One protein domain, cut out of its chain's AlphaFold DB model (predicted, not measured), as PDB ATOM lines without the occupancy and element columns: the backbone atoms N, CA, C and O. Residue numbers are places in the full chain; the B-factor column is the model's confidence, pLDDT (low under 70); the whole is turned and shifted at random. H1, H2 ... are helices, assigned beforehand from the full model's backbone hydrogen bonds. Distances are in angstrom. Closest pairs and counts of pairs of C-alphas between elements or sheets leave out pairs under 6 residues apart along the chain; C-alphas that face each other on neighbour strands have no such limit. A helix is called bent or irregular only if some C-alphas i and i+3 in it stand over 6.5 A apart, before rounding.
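Overview. This is residues 8 to 211 of the 253 residues of an uncharacterized protein of Dictyobacter alpinus (UniProt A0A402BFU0). A flat body of helices gathers round H2, and a helical hairpin, H5 with the first part of H6, reaches out from it as a long arm whose tip, residues 120 to 125, stands free. H1b crosses H2, H3 and H7 pack on H2 too, and H8 packs on H3. The printed part has 204 residues with nine named helices, H1 to H9 in chain order, and no named strand: all helix. It is compact, with a radius of gyration of the C-alphas of 19.3 A, and spans 57 by 51 by 24 A.

Arrangement. H1, residues 8 to 38, was assigned as one helix by its hydrogen bonds but is bent, C-alphas 20 and 23 being 7.3 A apart; its arms are H1a, residues 8 to 20, and H1b, residues 23 to 38, itself irregular, with C-alphas 35 and 38 7.1 A apart. H2, residues 46 to 65, touches H1b at a steep tilt of 61 degrees, closest C-alphas Ser 28 and Ala 55, 4.5 A. H3, residues 77 to 88, forms a hairpin with H2, closest C-alphas Trp 57 and Gly 77, 3.7 A. H4, residues 93 to 101, forms a hairpin with H3. H5, residues 108 to 121, and H6, residues 126 to 155, form a hairpin at 15 degrees. H7, residues 158 to 171, touches H2; H8, residues 176 to 185, touches H3. H9, residues 197 to 209, only just touches H1a, with 3 pairs of C-alphas within 8 A. Every O i to N i+4 pair is within hydrogen-bond range except in H1b, 10 of 12.

Along the chain. C-alpha 8 is at (-12.813, 10.082, -39.646). H2 measures 28.9 A, H6 43.0 A; H9 ends at (-10.855, 33.495, -29.904).

Size, cuts and confidence. The printed part has no cut. The links H2 to H3 and H8 to H9 are long. Residues 70 to 75, 121 to 126 and 211 have pLDDT under 70.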
ATOM      1  N   GLU A   8     -12.297   8.800 -39.131       91.31
ATOM      2  CA  GLU A   8     -12.813  10.082 -39.646       91.31
ATOM      3  C   GLU A   8     -14.244  10.361 -39.171       91.31
ATOM      4  O   GLU A   8     -14.540  11.463 -38.715       91.31
ATOM      5  N   LYS A   9     -15.117   9.344 -39.164       94.12
ATOM      6  CA  LYS A   9     -16.483   9.478 -38.640       94.12
ATOM      7  C   LYS A   9     -16.503   9.894 -37.164       94.12
ATOM      8  O   LYS A   9     -17.285  10.765 -36.797       94.12
ATOM      9  N   LEU A  10     -15.639   9.308 -36.331       94.25
ATOM     10  CA  LEU A  10     -15.506   9.697 -34.924       94.25
ATOM     11  C   LEU A  10     -15.013  11.146 -34.777       94.25
ATOM     12  O   LEU A  10     -15.479  11.864 -33.895       94.25
ATOM     13  N   ILE A  11     -14.086  11.588 -35.635       95.62
ATOM     14  CA  ILE A  11     -13.599  12.974 -35.625       95.62
ATOM     15  C   ILE A  11     -14.727  13.956 -35.959       95.62
ATOM     16  O   ILE A  11     -14.860  14.958 -35.261       95.62
ATOM     17  N   GLU A  12     -15.560  13.664 -36.960       96.44
ATOM     18  CA  GLU A  12     -16.713  14.518 -37.281       96.44
ATOM     19  C   GLU A  12     -17.728  14.571 -36.141       96.44
ATOM     20  O   GLU A  12     -18.182  15.648 -35.767       96.44
ATOM     21  N   GLN A  13     -18.028  13.427 -35.521       96.69
ATOM     22  CA  GLN A  13     -18.926  13.377 -34.365       96.69
ATOM     23  C   GLN A  13     -18.399  14.220 -33.197       96.69
ATOM     24  O   GLN A  13     -19.161  14.963 -32.582       96.69
ATOM     25  N   LYS A  14     -17.093  14.147 -32.911       97.44
ATOM     26  CA  LYS A  14     -16.442  14.973 -31.883       97.44
ATOM     27  C   LYS A  14     -16.541  16.467 -32.189       97.44
ATOM     28  O   LYS A  14     -16.821  17.247 -31.282       97.44
ATOM     29  N   LEU A  15     -16.310  16.867 -33.441       97.56
ATOM     30  CA  LEU A  15     -16.411  18.267 -33.860       97.56
ATOM     31  C   LEU A  15     -17.847  18.782 -33.745       97.56
ATOM     32  O   LEU A  15     -18.052  19.833 -33.149       97.56
ATOM     33  N   GLN A  16     -18.827  18.013 -34.223       97.69
ATOM     34  CA  GLN A  16     -20.243  18.368 -34.135       97.69
ATOM     35  C   GLN A  16     -20.715  18.490 -32.679       97.69
ATOM     36  O   GLN A  16     -21.393  19.451 -32.323       97.69
ATOM     37  N   ALA A  17     -20.329  17.544 -31.818       97.00
ATOM     38  CA  ALA A  17     -20.636  17.614 -30.393       97.00
ATOM     39  C   ALA A  17     -19.993  18.848 -29.738       97.00
ATOM     40  O   ALA A  17     -20.618  19.522 -28.923       97.00
ATOM     41  N   PHE A  18     -18.761  19.189 -30.125       97.31
ATOM     42  CA  PHE A  18     -18.111  20.391 -29.618       97.31
ATOM     43  C   PHE A  18     -18.770  21.684 -30.124       97.31
ATOM     44  O   PHE A  18     -18.883  22.632 -29.358       97.31
ATOM     45  N   GLU A  19     -19.232  21.742 -31.373       96.94
ATOM     46  CA  GLU A  19     -19.958  22.908 -31.900       96.94
ATOM     47  C   GLU A  19     -21.229  23.208 -31.099       96.94
ATOM     48  O   GLU A  19     -21.534  24.374 -30.857       96.94
ATOM     49  N   GLN A  20     -21.928  22.170 -30.632       96.88
ATOM     50  CA  GLN A  20     -23.084  22.317 -29.744       96.88
ATOM     51  C   GLN A  20     -22.679  22.800 -28.344       96.88
ATOM     52  O   GLN A  20     -23.354  23.651 -27.774       96.88
ATOM     53  N   LEU A  21     -21.561  22.294 -27.812       96.31
ATOM     54  CA  LEU A  21     -21.039  22.652 -26.487       96.31
ATOM     55  C   LEU A  21     -20.425  24.063 -26.434       96.31
ATOM     56  O   LEU A  21     -20.333  24.673 -25.370       96.31
ATOM     57  N   GLN A  22     -19.936  24.570 -27.566       96.12
ATOM     58  CA  GLN A  22     -19.047  25.727 -27.603       96.12
ATOM     59  C   GLN A  22     -19.607  26.991 -26.931       96.12
ATOM     60  O   GLN A  22     -18.857  27.577 -26.154       96.12
ATOM     61  N   PRO A  23     -20.861  27.432 -27.166       95.88
ATOM     62  CA  PRO A  23     -21.362  28.665 -26.552       95.88
ATOM     63  C   PRO A  23     -21.327  28.617 -25.020       95.88
ATOM     64  O   PRO A  23     -20.920  29.577 -24.366       95.88
ATOM     65  N   GLU A  24     -21.705  27.472 -24.456       95.62
ATOM     66  CA  GLU A  24     -21.709  27.236 -23.016       95.62
ATOM     67  C   GLU A  24     -20.281  27.139 -22.472       95.62
ATOM     68  O   GLU A  24     -19.943  27.777 -21.475       95.62
ATOM     69  N   PHE A  25     -19.401  26.420 -23.180       95.31
ATOM     70  CA  PHE A  25     -17.984  26.364 -22.840       95.31
ATOM     71  C   PHE A  25     -17.346  27.762 -22.816       95.31
ATOM     72  O   PHE A  25     -16.608  28.069 -21.885       95.31
ATOM     73  N   GLU A  26     -17.616  28.622 -23.799       94.19
ATOM     74  CA  GLU A  26     -17.025  29.962 -23.864       94.19
ATOM     75  C   GLU A  26     -17.463  30.859 -22.698       94.19
ATOM     76  O   GLU A  26     -16.644  31.620 -22.173       94.19
ATOM     77  N   ALA A  27     -18.725  30.764 -22.273       92.56
ATOM     78  CA  ALA A  27     -19.227  31.472 -21.096       92.56
ATOM     79  C   ALA A  27     -18.573  30.940 -19.812       92.56
ATOM     80  O   ALA A  27     -18.015  31.702 -19.019       92.56
ATOM     81  N   SER A  28     -18.555  29.620 -19.659       93.88
ATOM     82  CA  SER A  28     -17.988  28.934 -18.502       93.88
ATOM     83  C   SER A  28     -16.477  29.116 -18.374       93.88
ATOM     84  O   SER A  28     -15.955  29.311 -17.277       93.88
ATOM     85  N   PHE A  29     -15.748  29.159 -19.487       92.12
ATOM     86  CA  PHE A  29     -14.309  29.400 -19.464       92.12
ATOM     87  C   PHE A  29     -13.965  30.765 -18.852       92.12
ATOM     88  O   PHE A  29     -12.978  30.875 -18.124       92.12
ATOM     89  N   ARG A  30     -14.799  31.792 -19.067       91.56
ATOM     90  CA  ARG A  30     -14.612  33.107 -18.431       91.56
ATOM     91  C   ARG A  30     -14.799  33.036 -16.920       91.56
ATOM     92  O   ARG A  30     -13.981  33.602 -16.204       91.56
ATOM     93  N   ILE A  31     -15.793  32.287 -16.438       92.38
ATOM     94  CA  ILE A  31     -16.000  32.058 -14.997       92.38
ATOM     95  C   ILE A  31     -14.742  31.436 -14.386       92.38
ATOM     96  O   ILE A  31     -14.236  31.928 -13.378       92.38
ATOM     97  N   VAL A  32     -14.176  30.407 -15.032       92.69
ATOM     98  CA  VAL A  32     -12.919  29.797 -14.572       92.69
ATOM     99  C   VAL A  32     -11.815  30.845 -14.495       92.69
ATOM    100  O   VAL A  32     -11.131  30.924 -13.483       92.69
ATOM    101  N   GLN A  33     -11.640  31.673 -15.522       90.38
ATOM    102  CA  GLN A  33     -10.609  32.710 -15.529       90.38
ATOM    103  C   GLN A  33     -10.796  33.758 -14.428       90.38
ATOM    104  O   GLN A  33      -9.822  34.142 -13.774       90.38
ATOM    105  N   GLU A  34     -12.025  34.218 -14.216       92.31
ATOM    106  CA  GLU A  34     -12.351  35.208 -13.194       92.31
ATOM    107  C   GLU A  34     -12.092  34.655 -11.791       92.31
ATOM    108  O   GLU A  34     -11.345  35.275 -11.033       92.31
ATOM    109  N   VAL A  35     -12.594  33.453 -11.481       92.38
ATOM    110  CA  VAL A  35     -12.345  32.777 -10.196       92.38
ATOM    111  C   VAL A  35     -10.849  32.515  -9.995       92.38
ATOM    112  O   VAL A  35     -10.329  32.735  -8.903       92.38
ATOM    113  N   GLN A  36     -10.123  32.152 -11.060       90.00
ATOM    114  CA  GLN A  36      -8.664  31.962 -11.057       90.00
ATOM    115  C   GLN A  36      -7.862  33.276 -11.004       90.00
ATOM    116  O   GLN A  36      -6.636  33.244 -11.115       90.00
ATOM    117  N   GLY A  37      -8.520  34.421 -10.806       90.62
ATOM    118  CA  GLY A  37      -7.874  35.666 -10.399       90.62
ATOM    119  C   GLY A  37      -7.759  36.742 -11.476       90.62
ATOM    120  O   GLY A  37      -7.174  37.796 -11.211       90.62
ATOM    121  N   GLN A  38      -8.346  36.544 -12.665       91.06
ATOM    122  CA  GLN A  38      -8.461  37.626 -13.658       91.06
ATOM    123  C   GLN A  38      -9.304  38.800 -13.145       91.06
ATOM    124  O   GLN A  38      -9.132  39.934 -13.591       91.06
ATOM    125  N   ARG A  39     -10.183  38.543 -12.173       89.81
ATOM    126  CA  ARG A  39     -10.966  39.550 -11.464       89.81
ATOM    127  C   ARG A  39     -10.967  39.238  -9.971       89.81
ATOM    128  O   ARG A  39     -10.937  38.076  -9.577       89.81
ATOM    129  N   ARG A  40     -11.032  40.282  -9.145       92.88
ATOM    130  CA  ARG A  40     -11.314  40.154  -7.714       92.88
ATOM    131  C   ARG A  40     -12.805  40.324  -7.459       92.88
ATOM    132  O   ARG A  40     -13.374  41.365  -7.803       92.88
ATOM    133  N   PHE A  41     -13.418  39.332  -6.832       91.50
ATOM    134  CA  PHE A  41     -14.784  39.429  -6.340       91.50
ATOM    135  C   PHE A  41     -14.801  40.102  -4.968       91.50
ATOM    136  O   PHE A  41     -13.862  39.980  -4.182       91.50
ATOM    137  N   HIS A  42     -15.842  40.895  -4.722       91.25
ATOM    138  CA  HIS A  42     -16.069  41.503  -3.407       91.25
ATOM    139  C   HIS A  42     -16.853  40.546  -2.510       91.25
ATOM    140  O   HIS A  42     -16.588  40.487  -1.319       91.25
ATOM    141  N   THR A  43     -17.764  39.792  -3.120       91.88
ATOM    142  CA  THR A  43     -18.550  38.706  -2.539       91.88
ATOM    143  C   THR A  43     -18.694  37.618  -3.596       91.88
ATOM    144  O   THR A  43     -18.695  37.934  -4.790       91.88
ATOM    145  N   ILE A  44     -18.838  36.370  -3.165       95.50
ATOM    146  CA  ILE A  44     -19.208  35.238  -4.016       95.50
ATOM    147  C   ILE A  44     -20.441  34.586  -3.393       95.50
ATOM    148  O   ILE A  44     -20.532  34.472  -2.177       95.50
ATOM    149  N   SER A  45     -21.400  34.200  -4.219       97.00
ATOM    150  CA  SER A  45     -22.596  33.447  -3.837       97.00
ATOM    151  C   SER A  45     -22.375  31.943  -3.980       97.00
ATOM    152  O   SER A  45     -21.500  31.496  -4.726       97.00
ATOM    153  N   VAL A  46     -23.209  31.133  -3.326       97.75
ATOM    154  CA  VAL A  46     -23.183  29.672  -3.504       97.75
ATOM    155  C   VAL A  46     -23.497  29.298  -4.953       97.75
ATOM    156  O   VAL A  46     -22.829  28.427  -5.521       97.75
ATOM    157  N   ALA A  47     -24.426  30.007  -5.597       97.12
ATOM    158  CA  ALA A  47     -24.715  29.827  -7.017       97.12
ATOM    159  C   ALA A  47     -23.482  30.017  -7.932       97.12
ATOM    160  O   ALA A  47     -23.287  29.265  -8.893       97.12
ATOM    161  N   GLU A  48     -22.607  30.981  -7.632       97.38
ATOM    162  CA  GLU A  48     -21.354  31.191  -8.372       97.38
ATOM    163  C   GLU A  48     -20.343  30.057  -8.143       97.38
ATOM    164  O   GLU A  48     -19.621  29.686  -9.068       97.38
ATOM    165  N   ILE A  49     -20.327  29.443  -6.955       98.00
ATOM    166  CA  ILE A  49     -19.487  28.268  -6.670       98.00
ATOM    167  C   ILE A  49     -19.970  27.061  -7.478       98.00
ATOM    168  O   ILE A  49     -19.162  26.389  -8.122       98.00
ATOM    169  N   VAL A  50     -21.282  26.807  -7.509       98.19
ATOM    170  CA  VAL A  50     -21.871  25.749  -8.351       98.19
ATOM    171  C   VAL A  50     -21.549  26.003  -9.825       98.19
ATOM    172  O   VAL A  50     -21.115  25.091 -10.529       98.19
ATOM    173  N   SER A  51     -21.664  27.256 -10.274       97.00
ATOM    174  CA  SER A  51     -21.321  27.659 -11.643       97.00
ATOM    175  C   SER A  51     -19.837  27.449 -11.960       97.00
ATOM    176  O   SER A  51     -19.494  27.026 -13.061       97.00
ATOM    177  N   TYR A  52     -18.942  27.680 -10.997       96.94
ATOM    178  CA  TYR A  52     -17.516  27.388 -11.139       96.94
ATOM    179  C   TYR A  52     -17.242  25.881 -11.278       96.94
ATOM    180  O   TYR A  52     -16.484  25.480 -12.162       96.94
ATOM    181  N   LEU A  53     -17.887  25.032 -10.468       97.56
ATOM    182  CA  LEU A  53     -17.770  23.569 -10.577       97.56
ATOM    183  C   LEU A  53     -18.311  23.048 -11.920       97.56
ATOM    184  O   LEU A  53     -17.661  22.232 -12.576       97.56
ATOM    185  N   HIS A  54     -19.454  23.571 -12.365       97.12
ATOM    186  CA  HIS A  54     -20.011  23.314 -13.694       97.12
ATOM    187  C   HIS A  54     -19.042  23.747 -14.810       97.12
ATOM    188  O   HIS A  54     -18.790  23.011 -15.767       97.12
ATOM    189  N   ALA A  55     -18.417  24.914 -14.668       96.06
ATOM    190  CA  ALA A  55     -17.485  25.416 -15.663       96.06
ATOM    191  C   ALA A  55     -16.218  24.550 -15.793       96.06
ATOM    192  O   ALA A  55     -15.711  24.347 -16.902       96.06
ATOM    193  N   LEU A  56     -15.727  23.993 -14.683       95.50
ATOM    194  CA  LEU A  56     -14.633  23.020 -14.683       95.50
ATOM    195  C   LEU A  56     -15.026  21.708 -15.377       95.50
ATOM    196  O   LEU A  56     -14.223  21.151 -16.134       95.50
ATOM    197  N   TRP A  57     -16.266  21.249 -15.189       95.56
ATOM    198  CA  TRP A  57     -16.822  20.118 -15.931       95.56
ATOM    199  C   TRP A  57     -16.835  20.369 -17.446       95.56
ATOM    200  O   TRP A  57     -16.301  19.560 -18.210       95.56
ATOM    201  N   LEU A  58     -17.333  21.523 -17.896       95.50
ATOM    202  CA  LEU A  58     -17.342  21.871 -19.321       95.50
ATOM    203  C   LEU A  58     -15.940  21.981 -19.927       95.50
ATOM    204  O   LEU A  58     -15.730  21.580 -21.076       95.50
ATOM    205  N   CYS A  59     -14.963  22.477 -19.163       93.12
ATOM    206  CA  CYS A  59     -13.566  22.493 -19.598       93.12
ATOM    207  C   CYS A  59     -13.036  21.073 -19.853       93.12
ATOM    208  O   CYS A  59     -12.349  20.844 -20.854       93.12
ATOM    209  N   GLU A  60     -13.391  20.104 -19.002       92.25
ATOM    210  CA  GLU A  60     -13.047  18.698 -19.225       92.25
ATOM    211  C   GLU A  60     -13.761  18.113 -20.454       92.25
ATOM    212  O   GLU A  60     -13.116  17.450 -21.274       92.25
ATOM    213  N   CYS A  61     -15.055  18.390 -20.635       93.75
ATOM    214  CA  CYS A  61     -15.802  17.971 -21.825       93.75
ATOM    215  C   CYS A  61     -15.144  18.482 -23.111       93.75
ATOM    216  O   CYS A  61     -14.900  17.702 -24.035       93.75
ATOM    217  N   LYS A  62     -14.760  19.764 -23.150       93.88
ATOM    218  CA  LYS A  62     -14.011  20.349 -24.270       93.88
ATOM    219  C   LYS A  62     -12.684  19.632 -24.504       93.88
ATOM    220  O   LYS A  62     -12.361  19.303 -25.646       93.88
ATOM    221  N   ASP A  63     -11.883  19.422 -23.461       91.62
ATOM    222  CA  ASP A  63     -10.586  18.749 -23.585       91.62
ATOM    223  C   ASP A  63     -10.739  17.331 -24.146       91.62
ATOM    224  O   ASP A  63      -9.980  16.933 -25.031       91.62
ATOM    225  N   ARG A  64     -11.759  16.592 -23.701       91.56
ATOM    226  CA  ARG A  64     -12.069  15.248 -24.201       91.56
ATOM    227  C   ARG A  64     -12.559  15.264 -25.650       91.56
ATOM    228  O   ARG A  64     -12.049  14.496 -26.468       91.56
ATOM    229  N   LEU A  65     -13.498  16.142 -26.003       94.88
ATOM    230  CA  LEU A  65     -14.026  16.246 -27.371       94.88
ATOM    231  C   LEU A  65     -12.937  16.655 -28.369       94.88
ATOM    232  O   LEU A  65     -12.818  16.045 -29.428       94.88
ATOM    233  N   LEU A  66     -12.077  17.605 -28.000       93.88
ATOM    234  CA  LEU A  66     -10.991  18.090 -28.856       93.88
ATOM    235  C   LEU A  66      -9.672  17.318 -28.687       93.88
ATOM    236  O   LEU A  66      -8.652  17.722 -29.244       93.88
ATOM    237  N   SER A  67      -9.692  16.195 -27.961       88.94
ATOM    238  CA  SER A  67      -8.542  15.306 -27.744       88.94
ATOM    239  C   SER A  67      -7.283  16.050 -27.279       88.94
ATOM    240  O   SER A  67      -6.179  15.803 -27.770       88.94
ATOM    241  N   VAL A  68      -7.444  16.972 -26.331       82.38
ATOM    242  CA  VAL A  68      -6.324  17.644 -25.669       82.38
ATOM    243  C   VAL A  68      -5.622  16.632 -24.763       82.38
ATOM    244  O   VAL A  68      -6.256  15.888 -24.015       82.38
ATOM    245  N   TYR A  69      -4.296  16.551 -24.878       71.62
ATOM    246  CA  TYR A  69      -3.499  15.566 -24.149       71.62
ATOM    247  C   TYR A  69      -3.531  15.817 -22.632       71.62
ATOM    248  O   TYR A  69      -3.362  16.947 -22.180       71.62
ATOM    249  N   ARG A  70      -3.711  14.747 -21.844       62.66
ATOM    250  CA  ARG A  70      -3.934  14.782 -20.384       62.66
ATOM    251  C   ARG A  70      -2.657  14.878 -19.534       62.66
ATOM    252  O   ARG A  70      -2.666  14.422 -18.397       62.66
ATOM    253  N   SER A  71      -1.554  15.443 -20.035       51.09
ATOM    254  CA  SER A  71      -0.304  15.517 -19.244       51.09
ATOM    255  C   SER A  71      -0.443  16.305 -17.937       51.09
ATOM    256  O   SER A  71       0.418  16.199 -17.069       51.09
ATOM    257  N   MET A  72      -1.522  17.070 -17.774       47.25
ATOM    258  CA  MET A  72      -1.898  17.716 -16.526       47.25
ATOM    259  C   MET A  72      -3.382  17.433 -16.274       47.25
ATOM    260  O   MET A  72      -4.210  17.695 -17.146       47.25
ATOM    261  N   VAL A  73      -3.730  16.898 -15.099       53.06
ATOM    262  CA  VAL A  73      -5.118  16.789 -14.611       53.06
ATOM    263  C   VAL A  73      -5.622  18.213 -14.369       53.06
ATOM    264  O   VAL A  73      -5.492  18.756 -13.281       53.06
ATOM    265  N   ARG A  74      -6.039  18.896 -15.439       59.12
ATOM    266  CA  ARG A  74      -6.039  20.365 -15.456       59.12
ATOM    267  C   ARG A  74      -7.289  20.995 -14.852       59.12
ATOM    268  O   ARG A  74      -7.193  22.086 -14.303       59.12
ATOM    269  N   TYR A  75      -8.436  20.326 -14.964       63.62
ATOM    270  CA  TYR A  75      -9.727  20.907 -14.581       63.62
ATOM    271  C   TYR A  75     -10.519  20.081 -13.561       63.62
ATOM    272  O   TYR A  75     -11.418  20.634 -12.945       63.62
ATOM    273  N   GLU A  76     -10.175  18.806 -13.325       84.12
ATOM    274  CA  GLU A  76     -10.854  17.950 -12.328       84.12
ATOM    275  C   GLU A  76     -12.393  17.876 -12.522       84.12
ATOM    276  O   GLU A  76     -13.146  17.751 -11.559       84.12
ATOM    277  N   GLY A  77     -12.897  17.959 -13.758       89.81
ATOM    278  CA  GLY A  77     -14.327  18.096 -14.064       89.81
ATOM    279  C   GLY A  77     -15.191  16.909 -13.618       89.81
ATOM    280  O   GLY A  77     -16.238  17.104 -13.007       89.81
ATOM    281  N   GLN A  78     -14.744  15.669 -13.838       90.69
ATOM    282  CA  GLN A  78     -15.423  14.473 -13.308       90.69
ATOM    283  C   GLN A  78     -15.479  14.476 -11.769       90.69
ATOM    284  O   GLN A  78     -16.468  14.039 -11.174       90.69
ATOM    285  N   HIS A  79     -14.433  14.982 -11.109       93.81
ATOM    286  CA  HIS A  79     -14.447  15.155  -9.658       93.81
ATOM    287  C   HIS A  79     -15.481  16.215  -9.260       93.81
ATOM    288  O   HIS A  79     -16.279  15.944  -8.368       93.81
ATOM    289  N   CYS A  80     -15.577  17.329  -9.993       95.81
ATOM    290  CA  CYS A  80     -16.594  18.364  -9.774       95.81
ATOM    291  C   CYS A  80     -18.030  17.823  -9.861       95.81
ATOM    292  O   CYS A  80     -18.851  18.182  -9.026       95.81
ATOM    293  N   LEU A  81     -18.332  16.895 -10.777       96.12
ATOM    294  CA  LEU A  81     -19.641  16.219 -10.792       96.12
ATOM    295  C   LEU A  81     -19.917  15.438  -9.499       96.12
ATOM    296  O   LEU A  81     -21.034  15.435  -8.994       96.12
ATOM    297  N   SER A  82     -18.886  14.798  -8.946       96.19
ATOM    298  CA  SER A  82     -18.980  14.066  -7.671       96.19
ATOM    299  C   SER A  82     -19.246  15.021  -6.509       96.19
ATOM    300  O   SER A  82     -20.070  14.731  -5.648       96.19
ATOM    301  N   LEU A  83     -18.570  16.174  -6.518       97.94
ATOM    302  CA  LEU A  83     -18.768  17.236  -5.538       97.94
ATOM    303  C   LEU A  83     -20.199  17.777  -5.597       97.94
ATOM    304  O   LEU A  83     -20.855  17.847  -4.567       97.94
ATOM    305  N   LEU A  84     -20.715  18.086  -6.791       98.31
ATOM    306  CA  LEU A  84     -22.094  18.555  -6.973       98.31
ATOM    307  C   LEU A  84     -23.130  17.513  -6.530       98.31
ATOM    308  O   LEU A  84     -24.163  17.873  -5.968       98.31
ATOM    309  N   GLN A  85     -22.866  16.226  -6.765       97.94
ATOM    310  CA  GLN A  85     -23.740  15.143  -6.319       97.94
ATOM    311  C   GLN A  85     -23.795  15.053  -4.789       97.94
ATOM    312  O   GLN A  85     -24.886  15.068  -4.219       97.94
ATOM    313  N   GLY A  86     -22.633  14.995  -4.127       97.75
ATOM    314  CA  GLY A  86     -22.547  14.936  -2.664       97.75
ATOM    315  C   GLY A  86     -23.120  16.191  -2.007       97.75
ATOM    316  O   GLY A  86     -23.901  16.104  -1.061       97.75
ATOM    317  N   TRP A  87     -22.836  17.367  -2.568       98.19
ATOM    318  CA  TRP A  87     -23.318  18.630  -2.017       98.19
ATOM    319  C   TRP A  87     -24.848  18.733  -2.052       98.19
ATOM    320  O   TRP A  87     -25.454  19.132  -1.064       98.19
ATOM    321  N   GLN A  88     -25.497  18.261  -3.125       97.81
ATOM    322  CA  GLN A  88     -26.964  18.149  -3.201       97.81
ATOM    323  C   GLN A  88     -27.569  17.156  -2.190       97.81
ATOM    324  O   GLN A  88     -28.764  17.248  -1.878       97.81
ATOM    325  N   ALA A  89     -26.772  16.215  -1.683       96.19
ATOM    326  CA  ALA A  89     -27.150  15.286  -0.620       96.19
ATOM    327  C   ALA A  89     -26.874  15.836   0.796       96.19
ATOM    328  O   ALA A  89     -27.267  15.202   1.771       96.19
ATOM    329  N   GLY A  90     -26.266  17.025   0.914       95.06
ATOM    330  CA  GLY A  90     -25.911  17.664   2.187       95.06
ATOM    331  C   GLY A  90     -24.435  17.520   2.579       95.06
ATOM    332  O   GLY A  90     -24.039  17.966   3.652       95.06
ATOM    333  N   GLU A  91     -23.593  16.926   1.729       95.25
ATOM    334  CA  GLU A  91     -22.171  16.716   2.014       95.25
ATOM    335  C   GLU A  91     -21.313  17.909   1.556       95.25
ATOM    336  O   GLU A  91     -20.652  17.874   0.518       95.25
ATOM    337  N   SER A  92     -21.286  18.984   2.349       97.06
ATOM    338  CA  SER A  92     -20.494  20.191   2.035       97.06
ATOM    339  C   SER A  92     -18.978  20.011   2.231       97.06
ATOM    340  O   SER A  92     -18.183  20.734   1.629       97.06
ATOM    341  N   ALA A  93     -18.550  19.046   3.056       97.50
ATOM    342  CA  ALA A  93     -17.146  18.877   3.447       97.50
ATOM    343  C   ALA A  93     -16.204  18.651   2.251       97.50
ATOM    344  O   ALA A  93     -15.134  19.252   2.189       97.50
ATOM    345  N   ALA A  94     -16.620  17.848   1.268       97.25
ATOM    346  CA  ALA A  94     -15.806  17.564   0.086       97.25
ATOM    347  C   ALA A  94     -15.606  18.809  -0.801       97.25
ATOM    348  O   ALA A  94     -14.545  18.991  -1.398       97.25
ATOM    349  N   VAL A  95     -16.612  19.690  -0.871       97.69
ATOM    350  CA  VAL A  95     -16.520  20.965  -1.603       97.69
ATOM    351  C   VAL A  95     -15.570  21.917  -0.886       97.69
ATOM    352  O   VAL A  95     -14.707  22.519  -1.525       97.69
ATOM    353  N   VAL A  96     -15.678  22.011   0.441       97.81
ATOM    354  CA  VAL A  96     -14.771  22.812   1.275       97.81
ATOM    355  C   VAL A  96     -13.328  22.336   1.115       97.81
ATOM    356  O   VAL A  96     -12.450  23.149   0.833       97.81
ATOM    357  N   GLU A  97     -13.082  21.028   1.203       96.75
ATOM    358  CA  GLU A  97     -11.755  20.444   0.990       96.75
ATOM    359  C   GLU A  97     -11.220  20.753  -0.416       96.75
ATOM    360  O   GLU A  97     -10.060  21.128  -0.583       96.75
ATOM    361  N   PHE A  98     -12.059  20.633  -1.447       95.50
ATOM    362  CA  PHE A  98     -11.680  20.969  -2.818       95.50
ATOM    363  C   PHE A  98     -11.260  22.436  -2.975       95.50
ATOM    364  O   PHE A  98     -10.261  22.712  -3.645       95.50
ATOM    365  N   LEU A  99     -11.984  23.375  -2.360       95.19
ATOM    366  CA  LEU A  99     -11.633  24.798  -2.376       95.19
ATOM    367  C   LEU A  99     -10.370  25.078  -1.551       95.19
ATOM    368  O   LEU A  99      -9.492  25.808  -2.013       95.19
ATOM    369  N   GLN A 100     -10.234  24.449  -0.383       93.81
ATOM    370  CA  GLN A 100      -9.065  24.580   0.485       93.81
ATOM    371  C   GLN A 100      -7.786  24.082  -0.200       93.81
ATOM    372  O   GLN A 100      -6.798  24.809  -0.244       93.81
ATOM    373  N   ARG A 101      -7.812  22.912  -0.852       92.38
ATOM    374  CA  ARG A 101      -6.659  22.399  -1.616       92.38
ATOM    375  C   ARG A 101      -6.200  23.348  -2.724       92.38
ATOM    376  O   ARG A 101      -5.053  23.290  -3.154       92.38
ATOM    377  N   LYS A 102      -7.086  24.215  -3.229       89.12
ATOM    378  CA  LYS A 102      -6.735  25.232  -4.234       89.12
ATOM    379  C   LYS A 102      -6.088  26.481  -3.635       89.12
ATOM    380  O   LYS A 102      -5.541  27.262  -4.420       89.12
ATOM    381  N   LEU A 103      -6.173  26.671  -2.318       88.12
ATOM    382  CA  LEU A 103      -5.420  27.663  -1.548       88.12
ATOM    383  C   LEU A 103      -4.036  27.132  -1.149       88.12
ATOM    384  O   LEU A 103      -3.092  27.913  -1.034       88.12
ATOM    385  N   ASP A 104      -3.900  25.816  -0.984       85.31
ATOM    386  CA  ASP A 104      -2.622  25.200  -0.638       85.31
ATOM    387  C   ASP A 104      -1.559  25.469  -1.720       85.31
ATOM    388  O   ASP A 104      -1.777  25.282  -2.921       85.31
ATOM    389  N   GLY A 105      -0.373  25.902  -1.287       73.06
ATOM    390  CA  GLY A 105       0.795  26.038  -2.161       73.06
ATOM    391  C   GLY A 105       0.872  27.324  -2.992       73.06
ATOM    392  O   GLY A 105       1.594  27.345  -3.989       73.06
ATOM    393  N   LEU A 106       0.173  28.402  -2.611       81.94
ATOM    394  CA  LEU A 106       0.355  29.712  -3.248       81.94
ATOM    395  C   LEU A 106       1.760  30.290  -2.942       81.94
ATOM    396  O   LEU A 106       2.072  30.568  -1.782       81.94
ATOM    397  N   PRO A 107       2.625  30.517  -3.954       89.25
ATOM    398  CA  PRO A 107       4.050  30.797  -3.750       89.25
ATOM    399  C   PRO A 107       4.333  32.292  -3.517       89.25
ATOM    400  O   PRO A 107       5.188  32.885  -4.174       89.25
ATOM    401  N   PHE A 108       3.599  32.952  -2.614       89.88
ATOM    402  CA  PHE A 108       3.732  34.406  -2.428       89.88
ATOM    403  C   PHE A 108       5.115  34.828  -1.930       89.88
ATOM    404  O   PHE A 108       5.628  35.857  -2.381       89.88
ATOM    405  N   ALA A 109       5.721  34.039  -1.040       90.06
ATOM    406  CA  ALA A 109       7.072  34.289  -0.545       90.06
ATOM    407  C   ALA A 109       8.097  34.190  -1.686       90.06
ATOM    408  O   ALA A 109       8.822  35.151  -1.942       90.06
ATOM    409  N   ASP A 110       8.078  33.087  -2.438       90.38
ATOM    410  CA  ASP A 110       9.003  32.849  -3.552       90.38
ATOM    411  C   ASP A 110       8.842  33.882  -4.673       90.38
ATOM    412  O   ASP A 110       9.833  34.388  -5.199       90.38
ATOM    413  N   LEU A 111       7.606  34.245  -5.029       89.12
ATOM    414  CA  LEU A 111       7.348  35.287  -6.027       89.12
ATOM    415  C   LEU A 111       7.851  36.650  -5.566       89.12
ATOM    416  O   LEU A 111       8.428  37.393  -6.356       89.12
ATOM    417  N   THR A 112       7.648  36.986  -4.292       89.44
ATOM    418  CA  THR A 112       8.139  38.250  -3.735       89.44
ATOM    419  C   THR A 112       9.665  38.288  -3.751       89.44
ATOM    420  O   THR A 112      10.233  39.277  -4.209       89.44
ATOM    421  N   TYR A 113      10.323  37.183  -3.396       89.38
ATOM    422  CA  TYR A 113      11.775  37.048  -3.489       89.38
ATOM    423  C   TYR A 113      12.290  37.190  -4.935       89.38
ATOM    424  O   TYR A 113      13.217  37.957  -5.198       89.38
ATOM    425  N   GLN A 114      11.653  36.530  -5.908       88.12
ATOM    426  CA  GLN A 114      12.007  36.667  -7.331       88.12
ATOM    427  C   GLN A 114      11.854  38.107  -7.833       88.12
ATOM    428  O   GLN A 114      12.673  38.588  -8.619       88.12
ATOM    429  N   MET A 115      10.824  38.817  -7.371       87.06
ATOM    430  CA  MET A 115      10.612  40.223  -7.705       87.06
ATOM    431  C   MET A 115      11.681  41.142  -7.106       87.06
ATOM    432  O   MET A 115      12.085  42.104  -7.757       87.06
ATOM    433  N   GLU A 116      12.128  40.873  -5.879       88.44
ATOM    434  CA  GLU A 116      13.223  41.605  -5.238       88.44
ATOM    435  C   GLU A 116      14.536  41.403  -6.001       88.44
ATOM    436  O   GLU A 116      15.181  42.389  -6.355       88.44
ATOM    437  N   ILE A 117      14.862  40.158  -6.375       87.00
ATOM    438  CA  ILE A 117      16.028  39.851  -7.220       87.00
ATOM    439  C   ILE A 117      15.945  40.578  -8.566       87.00
ATOM    440  O   ILE A 117      16.927  41.187  -8.997       87.00
ATOM    441  N   ALA A 118      14.787  40.530  -9.233       83.44
ATOM    442  CA  ALA A 118      14.595  41.164 -10.536       83.44
ATOM    443  C   ALA A 118      14.856  42.679 -10.479       83.44
ATOM    444  O   ALA A 118      15.466  43.229 -11.393       83.44
ATOM    445  N   LYS A 119      14.484  43.346  -9.376       79.75
ATOM    446  CA  LYS A 119      14.767  44.775  -9.164       79.75
ATOM    447  C   LYS A 119      16.251  45.082  -8.967       79.75
ATOM    448  O   LYS A 119      16.696  46.146  -9.388       79.75
ATOM    449  N   THR A 120      16.992  44.205  -8.287       77.38
ATOM    450  CA  THR A 120      18.385  44.469  -7.883       77.38
ATOM    451  C   THR A 120      19.425  44.001  -8.896       77.38
ATOM    452  O   THR A 120      20.482  44.612  -9.003       77.38
ATOM    453  N   VAL A 121      19.164  42.904  -9.616       66.81
ATOM    454  CA  VAL A 121      20.158  42.249 -10.491       66.81
ATOM    455  C   VAL A 121      19.931  42.577 -11.971       66.81
ATOM    456  O   VAL A 121      20.874  42.571 -12.757       66.81
ATOM    457  N   LEU A 122      18.695  42.893 -12.366       60.41
ATOM    458  CA  LEU A 122      18.269  42.987 -13.765       60.41
ATOM    459  C   LEU A 122      17.688  44.371 -14.082       60.41
ATOM    460  O   LEU A 122      16.571  44.461 -14.584       60.41
ATOM    461  N   HIS A 123      18.452  45.447 -13.851       54.94
ATOM    462  CA  HIS A 123      18.099  46.848 -14.178       54.94
ATOM    463  C   HIS A 123      17.713  47.124 -15.664       54.94
ATOM    464  O   HIS A 123      17.676  48.280 -16.077       54.94
ATOM    465  N   ALA A 124      17.434  46.101 -16.481       53.75
ATOM    466  CA  ALA A 124      17.124  46.190 -17.904       53.75
ATOM    467  C   ALA A 124      15.951  45.304 -18.397       53.75
ATOM    468  O   ALA A 124      15.635  45.392 -19.581       53.75
ATOM    469  N   ASP A 125      15.300  44.468 -17.568       63.53
ATOM    470  CA  ASP A 125      14.138  43.663 -18.017       63.53
ATOM    471  C   ASP A 125      12.844  44.031 -17.276       63.53
ATOM    472  O   ASP A 125      12.322  43.286 -16.436       63.53
ATOM    473  N   ASP A 126      12.301  45.201 -17.632       68.88
ATOM    474  CA  ASP A 126      10.976  45.661 -17.201       68.88
ATOM    475  C   ASP A 126       9.884  44.617 -17.502       68.88
ATOM    476  O   ASP A 126       8.912  44.498 -16.756       68.88
ATOM    477  N   GLY A 127      10.048  43.802 -18.551       80.50
ATOM    478  CA  GLY A 127       9.084  42.778 -18.943       80.50
ATOM    479  C   GLY A 127       8.952  41.662 -17.908       80.50
ATOM    480  O   GLY A 127       7.837  41.299 -17.525       80.50
ATOM    481  N   LEU A 128      10.069  41.125 -17.404       82.94
ATOM    482  CA  LEU A 128      10.039  40.088 -16.366       82.94
ATOM    483  C   LEU A 128       9.400  40.598 -15.070       82.94
ATOM    484  O   LEU A 128       8.520  39.933 -14.521       82.94
ATOM    485  N   PHE A 129       9.797  41.781 -14.603       83.75
ATOM    486  CA  PHE A 129       9.255  42.345 -13.370       83.75
ATOM    487  C   PHE A 129       7.744  42.609 -13.472       83.75
ATOM    488  O   PHE A 129       6.997  42.246 -12.561       83.75
ATOM    489  N   GLN A 130       7.270  43.161 -14.597       84.19
ATOM    490  CA  GLN A 130       5.836  43.368 -14.830       84.19
ATOM    491  C   GLN A 130       5.060  42.045 -14.912       84.19
ATOM    492  O   GLN A 130       3.964  41.944 -14.360       84.19
ATOM    493  N   ARG A 131       5.631  40.997 -15.526       85.38
ATOM    494  CA  ARG A 131       5.019  39.656 -15.549       85.38
ATOM    495  C   ARG A 131       4.906  39.051 -14.149       85.38
ATOM    496  O   ARG A 131       3.857  38.500 -13.823       85.38
ATOM    497  N   LEU A 132       5.939  39.184 -13.314       88.69
ATOM    498  CA  LEU A 132       5.912  38.721 -11.921       88.69
ATOM    499  C   LEU A 132       4.898  39.509 -11.079       88.69
ATOM    500  O   LEU A 132       4.122  38.908 -10.336       88.69
ATOM    501  N   LEU A 133       4.848  40.837 -11.237       88.38
ATOM    502  CA  LEU A 133       3.844  41.695 -10.597       88.38
ATOM    503  C   LEU A 133       2.420  41.264 -10.949       88.38
ATOM    504  O   LEU A 133       1.591  41.079 -10.055       88.38
ATOM    505  N   TYR A 134       2.146  41.101 -12.243       89.75
ATOM    506  CA  TYR A 134       0.842  40.679 -12.734       89.75
ATOM    507  C   TYR A 134       0.486  39.270 -12.242       89.75
ATOM    508  O   TYR A 134      -0.608  39.064 -11.723       89.75
ATOM    509  N   GLY A 135       1.421  38.317 -12.317       90.25
ATOM    510  CA  GLY A 135       1.229  36.962 -11.797       90.25
ATOM    511  C   GLY A 135       0.882  36.950 -10.306       90.25
ATOM    512  O   GLY A 135      -0.068  36.284  -9.901       90.25
ATOM    513  N   ARG A 136       1.581  37.754  -9.493       91.81
ATOM    514  CA  ARG A 136       1.281  37.905  -8.062       91.81
ATOM    515  C   ARG A 136      -0.110  38.493  -7.821       91.81
ATOM    516  O   ARG A 136      -0.815  38.011  -6.940       91.81
ATOM    517  N   LEU A 137      -0.513  39.505  -8.593       92.38
ATOM    518  CA  LEU A 137      -1.856  40.088  -8.501       92.38
ATOM    519  C   LEU A 137      -2.943  39.054  -8.821       92.38
ATOM    520  O   LEU A 137      -3.917  38.950  -8.081       92.38
ATOM    521  N   VAL A 138      -2.767  38.272  -9.890       92.94
ATOM    522  CA  VAL A 138      -3.706  37.205 -10.268       92.94
ATOM    523  C   VAL A 138      -3.817  36.162  -9.154       92.94
ATOM    524  O   VAL A 138      -4.925  35.799  -8.768       92.94
ATOM    525  N   LEU A 139      -2.696  35.723  -8.575       93.62
ATOM    526  CA  LEU A 139      -2.719  34.758  -7.473       93.62
ATOM    527  C   LEU A 139      -3.384  35.317  -6.211       93.62
ATOM    528  O   LEU A 139      -4.156  34.604  -5.579       93.62
ATOM    529  N   LEU A 140      -3.149  36.590  -5.882       94.12
ATOM    530  CA  LEU A 140      -3.811  37.249  -4.754       94.12
ATOM    531  C   LEU A 140      -5.323  37.355  -4.978       94.12
ATOM    532  O   LEU A 140      -6.109  37.084  -4.076       94.12
ATOM    533  N   ASN A 141      -5.754  37.714  -6.187       95.19
ATOM    534  CA  ASN A 141      -7.177  37.735  -6.520       95.19
ATOM    535  C   ASN A 141      -7.792  36.341  -6.380       95.19
ATOM    536  O   ASN A 141      -8.850  36.210  -5.774       95.19
ATOM    537  N   ARG A 142      -7.119  35.305  -6.894       94.75
ATOM    538  CA  ARG A 142      -7.561  33.913  -6.759       94.75
ATOM    539  C   ARG A 142      -7.710  33.505  -5.296       94.75
ATOM    540  O   ARG A 142      -8.728  32.922  -4.948       94.75
ATOM    541  N   GLU A 143      -6.720  33.806  -4.458       95.31
ATOM    542  CA  GLU A 143      -6.768  33.523  -3.019       95.31
ATOM    543  C   GLU A 143      -8.000  34.160  -2.378       95.31
ATOM    544  O   GLU A 143      -8.815  33.475  -1.764       95.31
ATOM    545  N   MET A 144      -8.184  35.462  -2.602       96.38
ATOM    546  CA  MET A 144      -9.321  36.199  -2.060       96.38
ATOM    547  C   MET A 144     -10.653  35.640  -2.564       96.38
ATOM    548  O   MET A 144     -11.583  35.510  -1.779       96.38
ATOM    549  N   ASN A 145     -10.748  35.278  -3.844       96.94
ATOM    550  CA  ASN A 145     -11.953  34.683  -4.414       96.94
ATOM    551  C   ASN A 145     -12.267  33.330  -3.757       96.94
ATOM    552  O   ASN A 145     -13.402  33.078  -3.375       96.94
ATOM    553  N   LEU A 146     -11.274  32.461  -3.566       96.38
ATOM    554  CA  LEU A 146     -11.485  31.166  -2.912       96.38
ATOM    555  C   LEU A 146     -11.877  31.320  -1.433       96.38
ATOM    556  O   LEU A 146     -12.739  30.585  -0.957       96.38
ATOM    557  N   LEU A 147     -11.315  32.303  -0.723       96.88
ATOM    558  CA  LEU A 147     -11.736  32.633   0.644       96.88
ATOM    559  C   LEU A 147     -13.180  33.152   0.694       96.88
ATOM    560  O   LEU A 147     -13.932  32.752   1.575       96.88
ATOM    561  N   GLN A 148     -13.591  33.987  -0.266       97.56
ATOM    562  CA  GLN A 148     -14.980  34.449  -0.387       97.56
ATOM    563  C   GLN A 148     -15.949  33.302  -0.699       97.56
ATOM    564  O   GLN A 148     -17.062  33.281  -0.188       97.56
ATOM    565  N   ALA A 149     -15.528  32.319  -1.499       97.62
ATOM    566  CA  ALA A 149     -16.327  31.122  -1.744       97.62
ATOM    567  C   ALA A 149     -16.533  30.297  -0.461       97.62
ATOM    568  O   ALA A 149     -17.640  29.840  -0.192       97.62
ATOM    569  N   LEU A 150     -15.489  30.129   0.358       97.75
ATOM    570  CA  LEU A 150     -15.611  29.460   1.657       97.75
ATOM    571  C   LEU A 150     -16.526  30.237   2.614       97.75
ATOM    572  O   LEU A 150     -17.398  29.642   3.241       97.75
ATOM    573  N   ASP A 151     -16.370  31.561   2.678       97.62
ATOM    574  CA  ASP A 151     -17.222  32.441   3.481       97.62
ATOM    575  C   ASP A 151     -18.706  32.306   3.103       97.62
ATOM    576  O   ASP A 151     -19.557  32.171   3.980       97.62
ATOM    577  N   ALA A 152     -19.017  32.229   1.806       97.31
ATOM    578  CA  ALA A 152     -20.378  32.032   1.312       97.31
ATOM    579  C   ALA A 152     -21.003  30.711   1.784       97.31
ATOM    580  O   ALA A 152     -22.167  30.686   2.180       97.31
ATOM    581  N   ILE A 153     -20.224  29.622   1.775       97.69
ATOM    582  CA  ILE A 153     -20.670  28.306   2.257       97.69
ATOM    583  C   ILE A 153     -20.958  28.362   3.760       97.69
ATOM    584  O   ILE A 153     -21.966  27.825   4.206       97.69
ATOM    585  N   PHE A 154     -20.090  29.011   4.541       97.44
ATOM    586  CA  PHE A 154     -20.215  29.064   6.001       97.44
ATOM    587  C   PHE A 154     -21.231  30.093   6.506       97.44
ATOM    588  O   PHE A 154     -21.657  30.016   7.657       97.44
ATOM    589  N   SER A 155     -21.616  31.053   5.667       96.75
ATOM    590  CA  SER A 155     -22.548  32.123   6.035       96.75
ATOM    591  C   SER A 155     -24.018  31.705   5.977       96.75
ATOM    592  O   SER A 155     -24.859  32.356   6.602       96.75
ATOM    593  N   LEU A 156     -24.350  30.648   5.232       95.44
ATOM    594  CA  LEU A 156     -25.719  30.149   5.123       95.44
ATOM    595  C   LEU A 156     -25.993  29.022   6.129       95.44
ATOM    596  O   LEU A 156     -25.144  28.154   6.323       95.44
ATOM    597  N   PRO A 157     -27.198  28.973   6.725       96.81
ATOM    598  CA  PRO A 157     -27.675  27.775   7.408       96.81
ATOM    599  C   PRO A 157     -27.759  26.581   6.448       96.81
ATOM    600  O   PRO A 157     -28.117  26.760   5.283       96.81
ATOM    601  N   ASP A 158     -27.523  25.368   6.954       95.62
ATOM    602  CA  ASP A 158     -27.450  24.137   6.149       95.62
ATOM    603  C   ASP A 158     -28.654  23.926   5.214       95.62
ATOM    604  O   ASP A 158     -28.481  23.553   4.054       95.62
ATOM    605  N   GLU A 159     -29.877  24.194   5.684       96.88
ATOM    606  CA  GLU A 159     -31.093  24.048   4.870       96.88
ATOM    607  C   GLU A 159     -31.123  25.040   3.698       96.88
ATOM    608  O   GLU A 159     -31.351  24.636   2.558       96.88
ATOM    609  N   ALA A 160     -30.818  26.318   3.955       97.62
ATOM    610  CA  ALA A 160     -30.793  27.361   2.928       97.62
ATOM    611  C   ALA A 160     -29.661  27.130   1.915       97.62
ATOM    612  O   ALA A 160     -29.861  27.274   0.708       97.62
ATOM    613  N   LEU A 161     -28.490  26.705   2.404       97.94
ATOM    614  CA  LEU A 161     -27.360  26.297   1.575       97.94
ATOM    615  C   LEU A 161     -27.772  25.179   0.609       97.94
ATOM    616  O   LEU A 161     -27.527  25.258  -0.593       97.94
ATOM    617  N   LEU A 162     -28.425  24.141   1.130       97.88
ATOM    618  CA  LEU A 162     -28.822  22.974   0.353       97.88
ATOM    619  C   LEU A 162     -29.912  23.292  -0.680       97.88
ATOM    620  O   LEU A 162     -29.876  22.761  -1.793       97.88
ATOM    621  N   GLU A 163     -30.866  24.158  -0.334       97.94
ATOM    622  CA  GLU A 163     -31.872  24.661  -1.271       97.94
ATOM    623  C   GLU A 163     -31.229  25.425  -2.435       97.94
ATOM    624  O   GLU A 163     -31.525  25.125  -3.594       97.94
ATOM    625  N   GLU A 164     -30.299  26.345  -2.154       97.94
ATOM    626  CA  GLU A 164     -29.608  27.123  -3.188       97.94
ATOM    627  C   GLU A 164     -28.744  26.234  -4.097       97.94
ATOM    628  O   GLU A 164     -28.781  26.371  -5.328       97.94
ATOM    629  N   VAL A 165     -28.022  25.267  -3.519       98.31
ATOM    630  CA  VAL A 165     -27.226  24.288  -4.277       98.31
ATOM    631  C   VAL A 165     -28.116  23.483  -5.216       98.31
ATOM    632  O   VAL A 165     -27.816  23.392  -6.406       98.31
ATOM    633  N   ARG A 166     -29.222  22.916  -4.720       98.44
ATOM    634  CA  ARG A 166     -30.144  22.111  -5.540       98.44
ATOM    635  C   ARG A 166     -30.795  22.940  -6.640       98.44
ATOM    636  O   ARG A 166     -30.857  22.479  -7.779       98.44
ATOM    637  N   ALA A 167     -31.237  24.156  -6.322       97.94
ATOM    638  CA  ALA A 167     -31.832  25.061  -7.298       97.94
ATOM    639  C   ALA A 167     -30.839  25.412  -8.418       97.94
ATOM    640  O   ALA A 167     -31.172  25.313  -9.601       97.94
ATOM    641  N   THR A 168     -29.594  25.738  -8.060       97.75
ATOM    642  CA  THR A 168     -28.555  26.091  -9.037       97.75
ATOM    643  C   THR A 168     -28.099  24.878  -9.846       97.75
ATOM    644  O   THR A 168     -27.920  24.977 -11.061       97.75
ATOM    645  N   CYS A 169     -27.973  23.706  -9.214       98.31
ATOM    646  CA  CYS A 169     -27.675  22.456  -9.911       98.31
ATOM    647  C   CYS A 169     -28.768  22.128 -10.931       98.31
ATOM    648  O   CYS A 169     -28.459  21.813 -12.074       98.31
ATOM    649  N   ALA A 170     -30.048  22.265 -10.576       97.62
ATOM    650  CA  ALA A 170     -31.140  22.050 -11.523       97.62
ATOM    651  C   ALA A 170     -31.079  23.032 -12.707       97.62
ATOM    652  O   ALA A 170     -31.222  22.613 -13.856       97.62
ATOM    653  N   ALA A 171     -30.803  24.315 -12.448       96.38
ATOM    654  CA  ALA A 171     -30.689  25.344 -13.483       96.38
ATOM    655  C   ALA A 171     -29.509  25.121 -14.450       96.38
ATOM    656  O   ALA A 171     -29.584  25.518 -15.609       96.38
ATOM    657  N   THR A 172     -28.442  24.466 -13.986       94.50
ATOM    658  CA  THR A 172     -27.225  24.165 -14.764       94.50
ATOM    659  C   THR A 172     -27.188  22.730 -15.302       94.50
ATOM    660  O   THR A 172     -26.172  22.291 -15.835       94.50
ATOM    661  N   GLY A 173     -28.292  21.978 -15.196       96.12
ATOM    662  CA  GLY A 173     -28.391  20.621 -15.744       96.12
ATOM    663  C   GLY A 173     -27.628  19.559 -14.946       96.12
ATOM    664  O   GLY A 173     -27.115  18.599 -15.518       96.12
ATOM    665  N   HIS A 174     -27.551  19.728 -13.629       97.44
ATOM    666  CA  HIS A 174     -26.852  18.858 -12.683       97.44
ATOM    667  C   HIS A 174     -27.781  18.279 -11.609       97.44
ATOM    668  O   HIS A 174     -27.378  18.111 -10.459       97.44
ATOM    669  N   THR A 175     -29.022  17.927 -11.959       97.19
ATOM    670  CA  THR A 175     -29.820  17.058 -11.072       97.19
ATOM    671  C   THR A 175     -29.111  15.714 -10.864       97.19
ATOM    672  O   THR A 175     -28.294  15.304 -11.691       97.19
ATOM    673  N   LEU A 176     -29.419  14.998  -9.778       96.00
ATOM    674  CA  LEU A 176     -28.744  13.731  -9.449       96.00
ATOM    675  C   LEU A 176     -28.759  12.723 -10.616       96.00
ATOM    676  O   LEU A 176     -27.719  12.160 -10.947       96.00
ATOM    677  N   SER A 177     -29.899  12.563 -11.295       95.81
ATOM    678  CA  SER A 177     -30.014  11.681 -12.463       95.81
ATOM    679  C   SER A 177     -29.221  12.186 -13.674       95.81
ATOM    680  O   SER A 177     -28.616  11.390 -14.392       95.81
ATOM    681  N   GLN A 178     -29.169  13.503 -13.896       97.19
ATOM    682  CA  GLN A 178     -28.341  14.088 -14.952       97.19
ATOM    683  C   GLN A 178     -26.850  13.887 -14.678       97.19
ATOM    684  O   GLN A 178     -26.112  13.591 -15.610       97.19
ATOM    685  N   ILE A 179     -26.402  13.985 -13.424       96.81
ATOM    686  CA  ILE A 179     -25.003  13.733 -13.058       96.81
ATOM    687  C   ILE A 179     -24.616  12.275 -13.339       96.81
ATOM    688  O   ILE A 179     -23.543  12.015 -13.889       96.81
ATOM    689  N   GLU A 180     -25.480  11.317 -12.999       94.75
ATOM    690  CA  GLU A 180     -25.256   9.901 -13.319       94.75
ATOM    691  C   GLU A 180     -25.128   9.685 -14.831       94.75
ATOM    692  O   GLU A 180     -24.188   9.028 -15.288       94.75
ATOM    693  N   GLN A 181     -26.014  10.307 -15.614       94.94
ATOM    694  CA  GLN A 181     -25.950  10.267 -17.071       94.94
ATOM    695  C   GLN A 181     -24.661  10.910 -17.607       94.94
ATOM    696  O   GLN A 181     -23.957  10.288 -18.398       94.94
ATOM    697  N   GLN A 182     -24.303  12.110 -17.145       95.12
ATOM    698  CA  GLN A 182     -23.092  12.835 -17.548       95.12
ATOM    699  C   GLN A 182     -21.821  12.024 -17.271       95.12
ATOM    700  O   GLN A 182     -20.905  11.991 -18.096       95.12
ATOM    701  N   ARG A 183     -21.766  11.325 -16.131       92.00
ATOM    702  CA  ARG A 183     -20.660  10.422 -15.781       92.00
ATOM    703  C   ARG A 183     -20.603   9.197 -16.691       92.00
ATOM    704  O   ARG A 183     -19.511   8.783 -17.063       92.00
ATOM    705  N   ALA A 184     -21.747   8.637 -17.076       91.50
ATOM    706  CA  ALA A 184     -21.785   7.537 -18.035       91.50
ATOM    707  C   ALA A 184     -21.391   7.995 -19.454       91.50
ATOM    708  O   ALA A 184     -20.690   7.280 -20.171       91.50
ATOM    709  N   GLU A 185     -21.792   9.201 -19.860       89.75
ATOM    710  CA  GLU A 185     -21.509   9.755 -21.186       89.75
ATOM    711  C   GLU A 185     -20.011   9.923 -21.449       89.75
ATOM    712  O   GLU A 185     -19.556   9.652 -22.558       89.75
ATOM    713  N   VAL A 186     -19.212  10.297 -20.447       86.44
ATOM    714  CA  VAL A 186     -17.754  10.469 -20.621       86.44
ATOM    715  C   VAL A 186     -16.970   9.175 -20.812       86.44
ATOM    716  O   VAL A 186     -15.806   9.243 -21.220       86.44
ATOM    717  N   GLU A 187     -17.602   8.026 -20.582       86.75
ATOM    718  CA  GLU A 187     -17.061   6.704 -20.916       86.75
ATOM    719  C   GLU A 187     -17.385   6.292 -22.367       86.75
ATOM    720  O   GLU A 187     -16.861   5.303 -22.882       86.75
ATOM    721  N   ASN A 188     -18.209   7.069 -23.081       90.00
ATOM    722  CA  ASN A 188     -18.502   6.854 -24.497       90.00
ATOM    723  C   ASN A 188     -17.235   7.053 -25.363       90.00
ATOM    724  O   ASN A 188     -16.468   7.995 -25.129       90.00
ATOM    725  N   PRO A 189     -17.042   6.259 -26.440       89.12
ATOM    726  CA  PRO A 189     -15.990   6.482 -27.437       89.12
ATOM    727  C   PRO A 189     -15.865   7.928 -27.952       89.12
ATOM    728  O   PRO A 189     -14.766   8.362 -28.299       89.12
ATOM    729  N   LEU A 190     -16.958   8.696 -27.962       92.62
ATOM    730  CA  LEU A 190     -16.974  10.120 -28.307       92.62
ATOM    731  C   LEU A 190     -16.038  10.968 -27.426       92.62
ATOM    732  O   LEU A 190     -15.426  11.918 -27.913       92.62
ATOM    733  N   PHE A 191     -15.869  10.616 -26.154       90.50
ATOM    734  CA  PHE A 191     -15.022  11.330 -25.193       90.50
ATOM    735  C   PHE A 191     -13.645  10.680 -24.995       90.50
ATOM    736  O   PHE A 191     -12.793  11.223 -24.284       90.50
ATOM    737  N   ALA A 192     -13.385   9.555 -25.665       89.75
ATOM    738  CA  ALA A 192     -12.082   8.908 -25.654       89.75
ATOM    739  C   ALA A 192     -11.018   9.774 -26.351       89.75
ATOM    740  O   ALA A 192     -11.304  10.564 -27.260       89.75
ATOM    741  N   TYR A 193      -9.764   9.615 -25.928       89.75
ATOM    742  CA  TYR A 193      -8.637  10.316 -26.533       89.75
ATOM    743  C   TYR A 193      -8.376   9.789 -27.951       89.75
ATOM    744  O   TYR A 193      -8.052   8.619 -28.144       89.75
ATOM    745  N   ALA A 194      -8.499  10.667 -28.945       89.44
ATOM    746  CA  ALA A 194      -8.263  10.344 -30.348       89.44
ATOM    747  C   ALA A 194      -7.479  11.490 -31.008       89.44
ATOM    748  O   ALA A 194      -8.094  12.447 -31.488       89.44
ATOM    749  N   PRO A 195      -6.134  11.451 -31.016       88.81
ATOM    750  CA  PRO A 195      -5.331  12.548 -31.537       88.81
ATOM    751  C   PRO A 195      -5.579  12.729 -33.037       88.81
ATOM    752  O   PRO A 195      -5.504  11.775 -33.826       88.81
ATOM    753  N   HIS A 196      -5.887  13.969 -33.421       90.62
ATOM    754  CA  HIS A 196      -6.167  14.334 -34.803       90.62
ATOM    755  C   HIS A 196      -5.857  15.817 -35.079       90.62
ATOM    756  O   HIS A 196      -6.237  16.670 -34.266       90.62
ATOM    757  N   PRO A 197      -5.238  16.161 -36.230       91.19
ATOM    758  CA  PRO A 197      -4.902  17.547 -36.565       91.19
ATOM    759  C   PRO A 197      -6.109  18.491 -36.564       91.19
ATOM    760  O   PRO A 197      -6.021  19.585 -36.017       91.19
ATOM    761  N   ARG A 198      -7.262  18.051 -37.090       94.19
ATOM    762  CA  ARG A 198      -8.487  18.877 -37.133       94.19
ATOM    763  C   ARG A 198      -9.005  19.249 -35.740       94.19
ATOM    764  O   ARG A 198      -9.396  20.391 -35.527       94.19
ATOM    765  N   LEU A 199      -8.961  18.316 -34.785       92.81
ATOM    766  CA  LEU A 199      -9.365  18.581 -33.399       92.81
ATOM    767  C   LEU A 199      -8.404  19.568 -32.725       92.81
ATOM    768  O   LEU A 199      -8.835  20.516 -32.072       92.81
ATOM    769  N   SER A 200      -7.099  19.396 -32.960       90.00
ATOM    770  CA  SER A 200      -6.059  20.293 -32.437       90.00
ATOM    771  C   SER A 200      -6.185  21.706 -33.015       90.00
ATOM    772  O   SER A 200      -6.119  22.688 -32.278       90.00
ATOM    773  N   GLN A 201      -6.427  21.816 -34.324       90.56
ATOM    774  CA  GLN A 201      -6.680  23.084 -35.005       90.56
ATOM    775  C   GLN A 201      -7.939  23.761 -34.457       90.56
ATOM    776  O   GLN A 201      -7.907  24.958 -34.175       90.56
ATOM    777  N   ARG A 202      -9.030  23.008 -34.251       93.44
ATOM    778  CA  ARG A 202     -10.255  23.551 -33.653       93.44
ATOM    779  C   ARG A 202     -10.004  24.079 -32.245       93.44
ATOM    780  O   ARG A 202     -10.396  25.205 -31.959       93.44
ATOM    781  N   ASN A 203      -9.297  23.319 -31.408       90.75
ATOM    782  CA  ASN A 203      -8.909  23.768 -30.072       90.75
ATOM    783  C   ASN A 203      -8.103  25.071 -30.129       90.75
ATOM    784  O   ASN A 203      -8.423  26.013 -29.418       90.75
ATOM    785  N   MET A 204      -7.104  25.158 -31.008       88.25
ATOM    786  CA  MET A 204      -6.309  26.377 -31.171       88.25
ATOM    787  C   MET A 204      -7.170  27.581 -31.578       88.25
ATOM    788  O   MET A 204      -7.026  28.648 -30.994       88.25
ATOM    789  N   LEU A 205      -8.086  27.420 -32.539       90.94
ATOM    790  CA  LEU A 205      -8.973  28.503 -32.980       90.94
ATOM    791  C   LEU A 205      -9.873  29.006 -31.848       90.94
ATOM    792  O   LEU A 205      -9.977  30.212 -31.644       90.94
ATOM    793  N   VAL A 206     -10.476  28.088 -31.095       90.19
ATOM    794  CA  VAL A 206     -11.335  28.421 -29.951       90.19
ATOM    795  C   VAL A 206     -10.529  29.124 -28.866       90.19
ATOM    796  O   VAL A 206     -10.918  30.194 -28.412       90.19
ATOM    797  N   MET A 207      -9.379  28.569 -28.479       88.19
ATOM    798  CA  MET A 207      -8.544  29.154 -27.428       88.19
ATOM    799  C   MET A 207      -7.954  30.513 -27.836       88.19
ATOM    800  O   MET A 207      -7.772  31.367 -26.976       88.19
ATOM    801  N   ASN A 208      -7.698  30.741 -29.129       85.56
ATOM    802  CA  ASN A 208      -7.285  32.046 -29.655       85.56
ATOM    803  C   ASN A 208      -8.437  33.061 -29.666       85.56
ATOM    804  O   ASN A 208      -8.202  34.235 -29.405       85.56
ATOM    805  N   ALA A 209      -9.670  32.632 -29.956       86.81
ATOM    806  CA  ALA A 209     -10.855  33.495 -29.904       86.81
ATOM    807  C   ALA A 209     -11.227  33.866 -28.461       86.81
ATOM    808  O   ALA A 209     -11.543  35.015 -28.166       86.81
ATOM    809  N   LEU A 210     -11.084  32.902 -27.549       83.00
ATOM    810  CA  LEU A 210     -11.092  33.117 -26.104       83.00
ATOM    811  C   LEU A 210      -9.835  33.817 -25.600       83.00
ATOM    812  O   LEU A 210      -9.742  34.057 -24.397       83.00
ATOM    813  N   GLY A 211      -8.907  34.117 -26.521       64.94
ATOM    814  CA  GLY A 211      -7.675  34.865 -26.359       64.94
ATOM    815  C   GLY A 211      -7.885  35.975 -25.364       64.94
ATOM    816  O   GLY A 211      -8.379  37.058 -25.674       64.94
TER     817      GLY A 211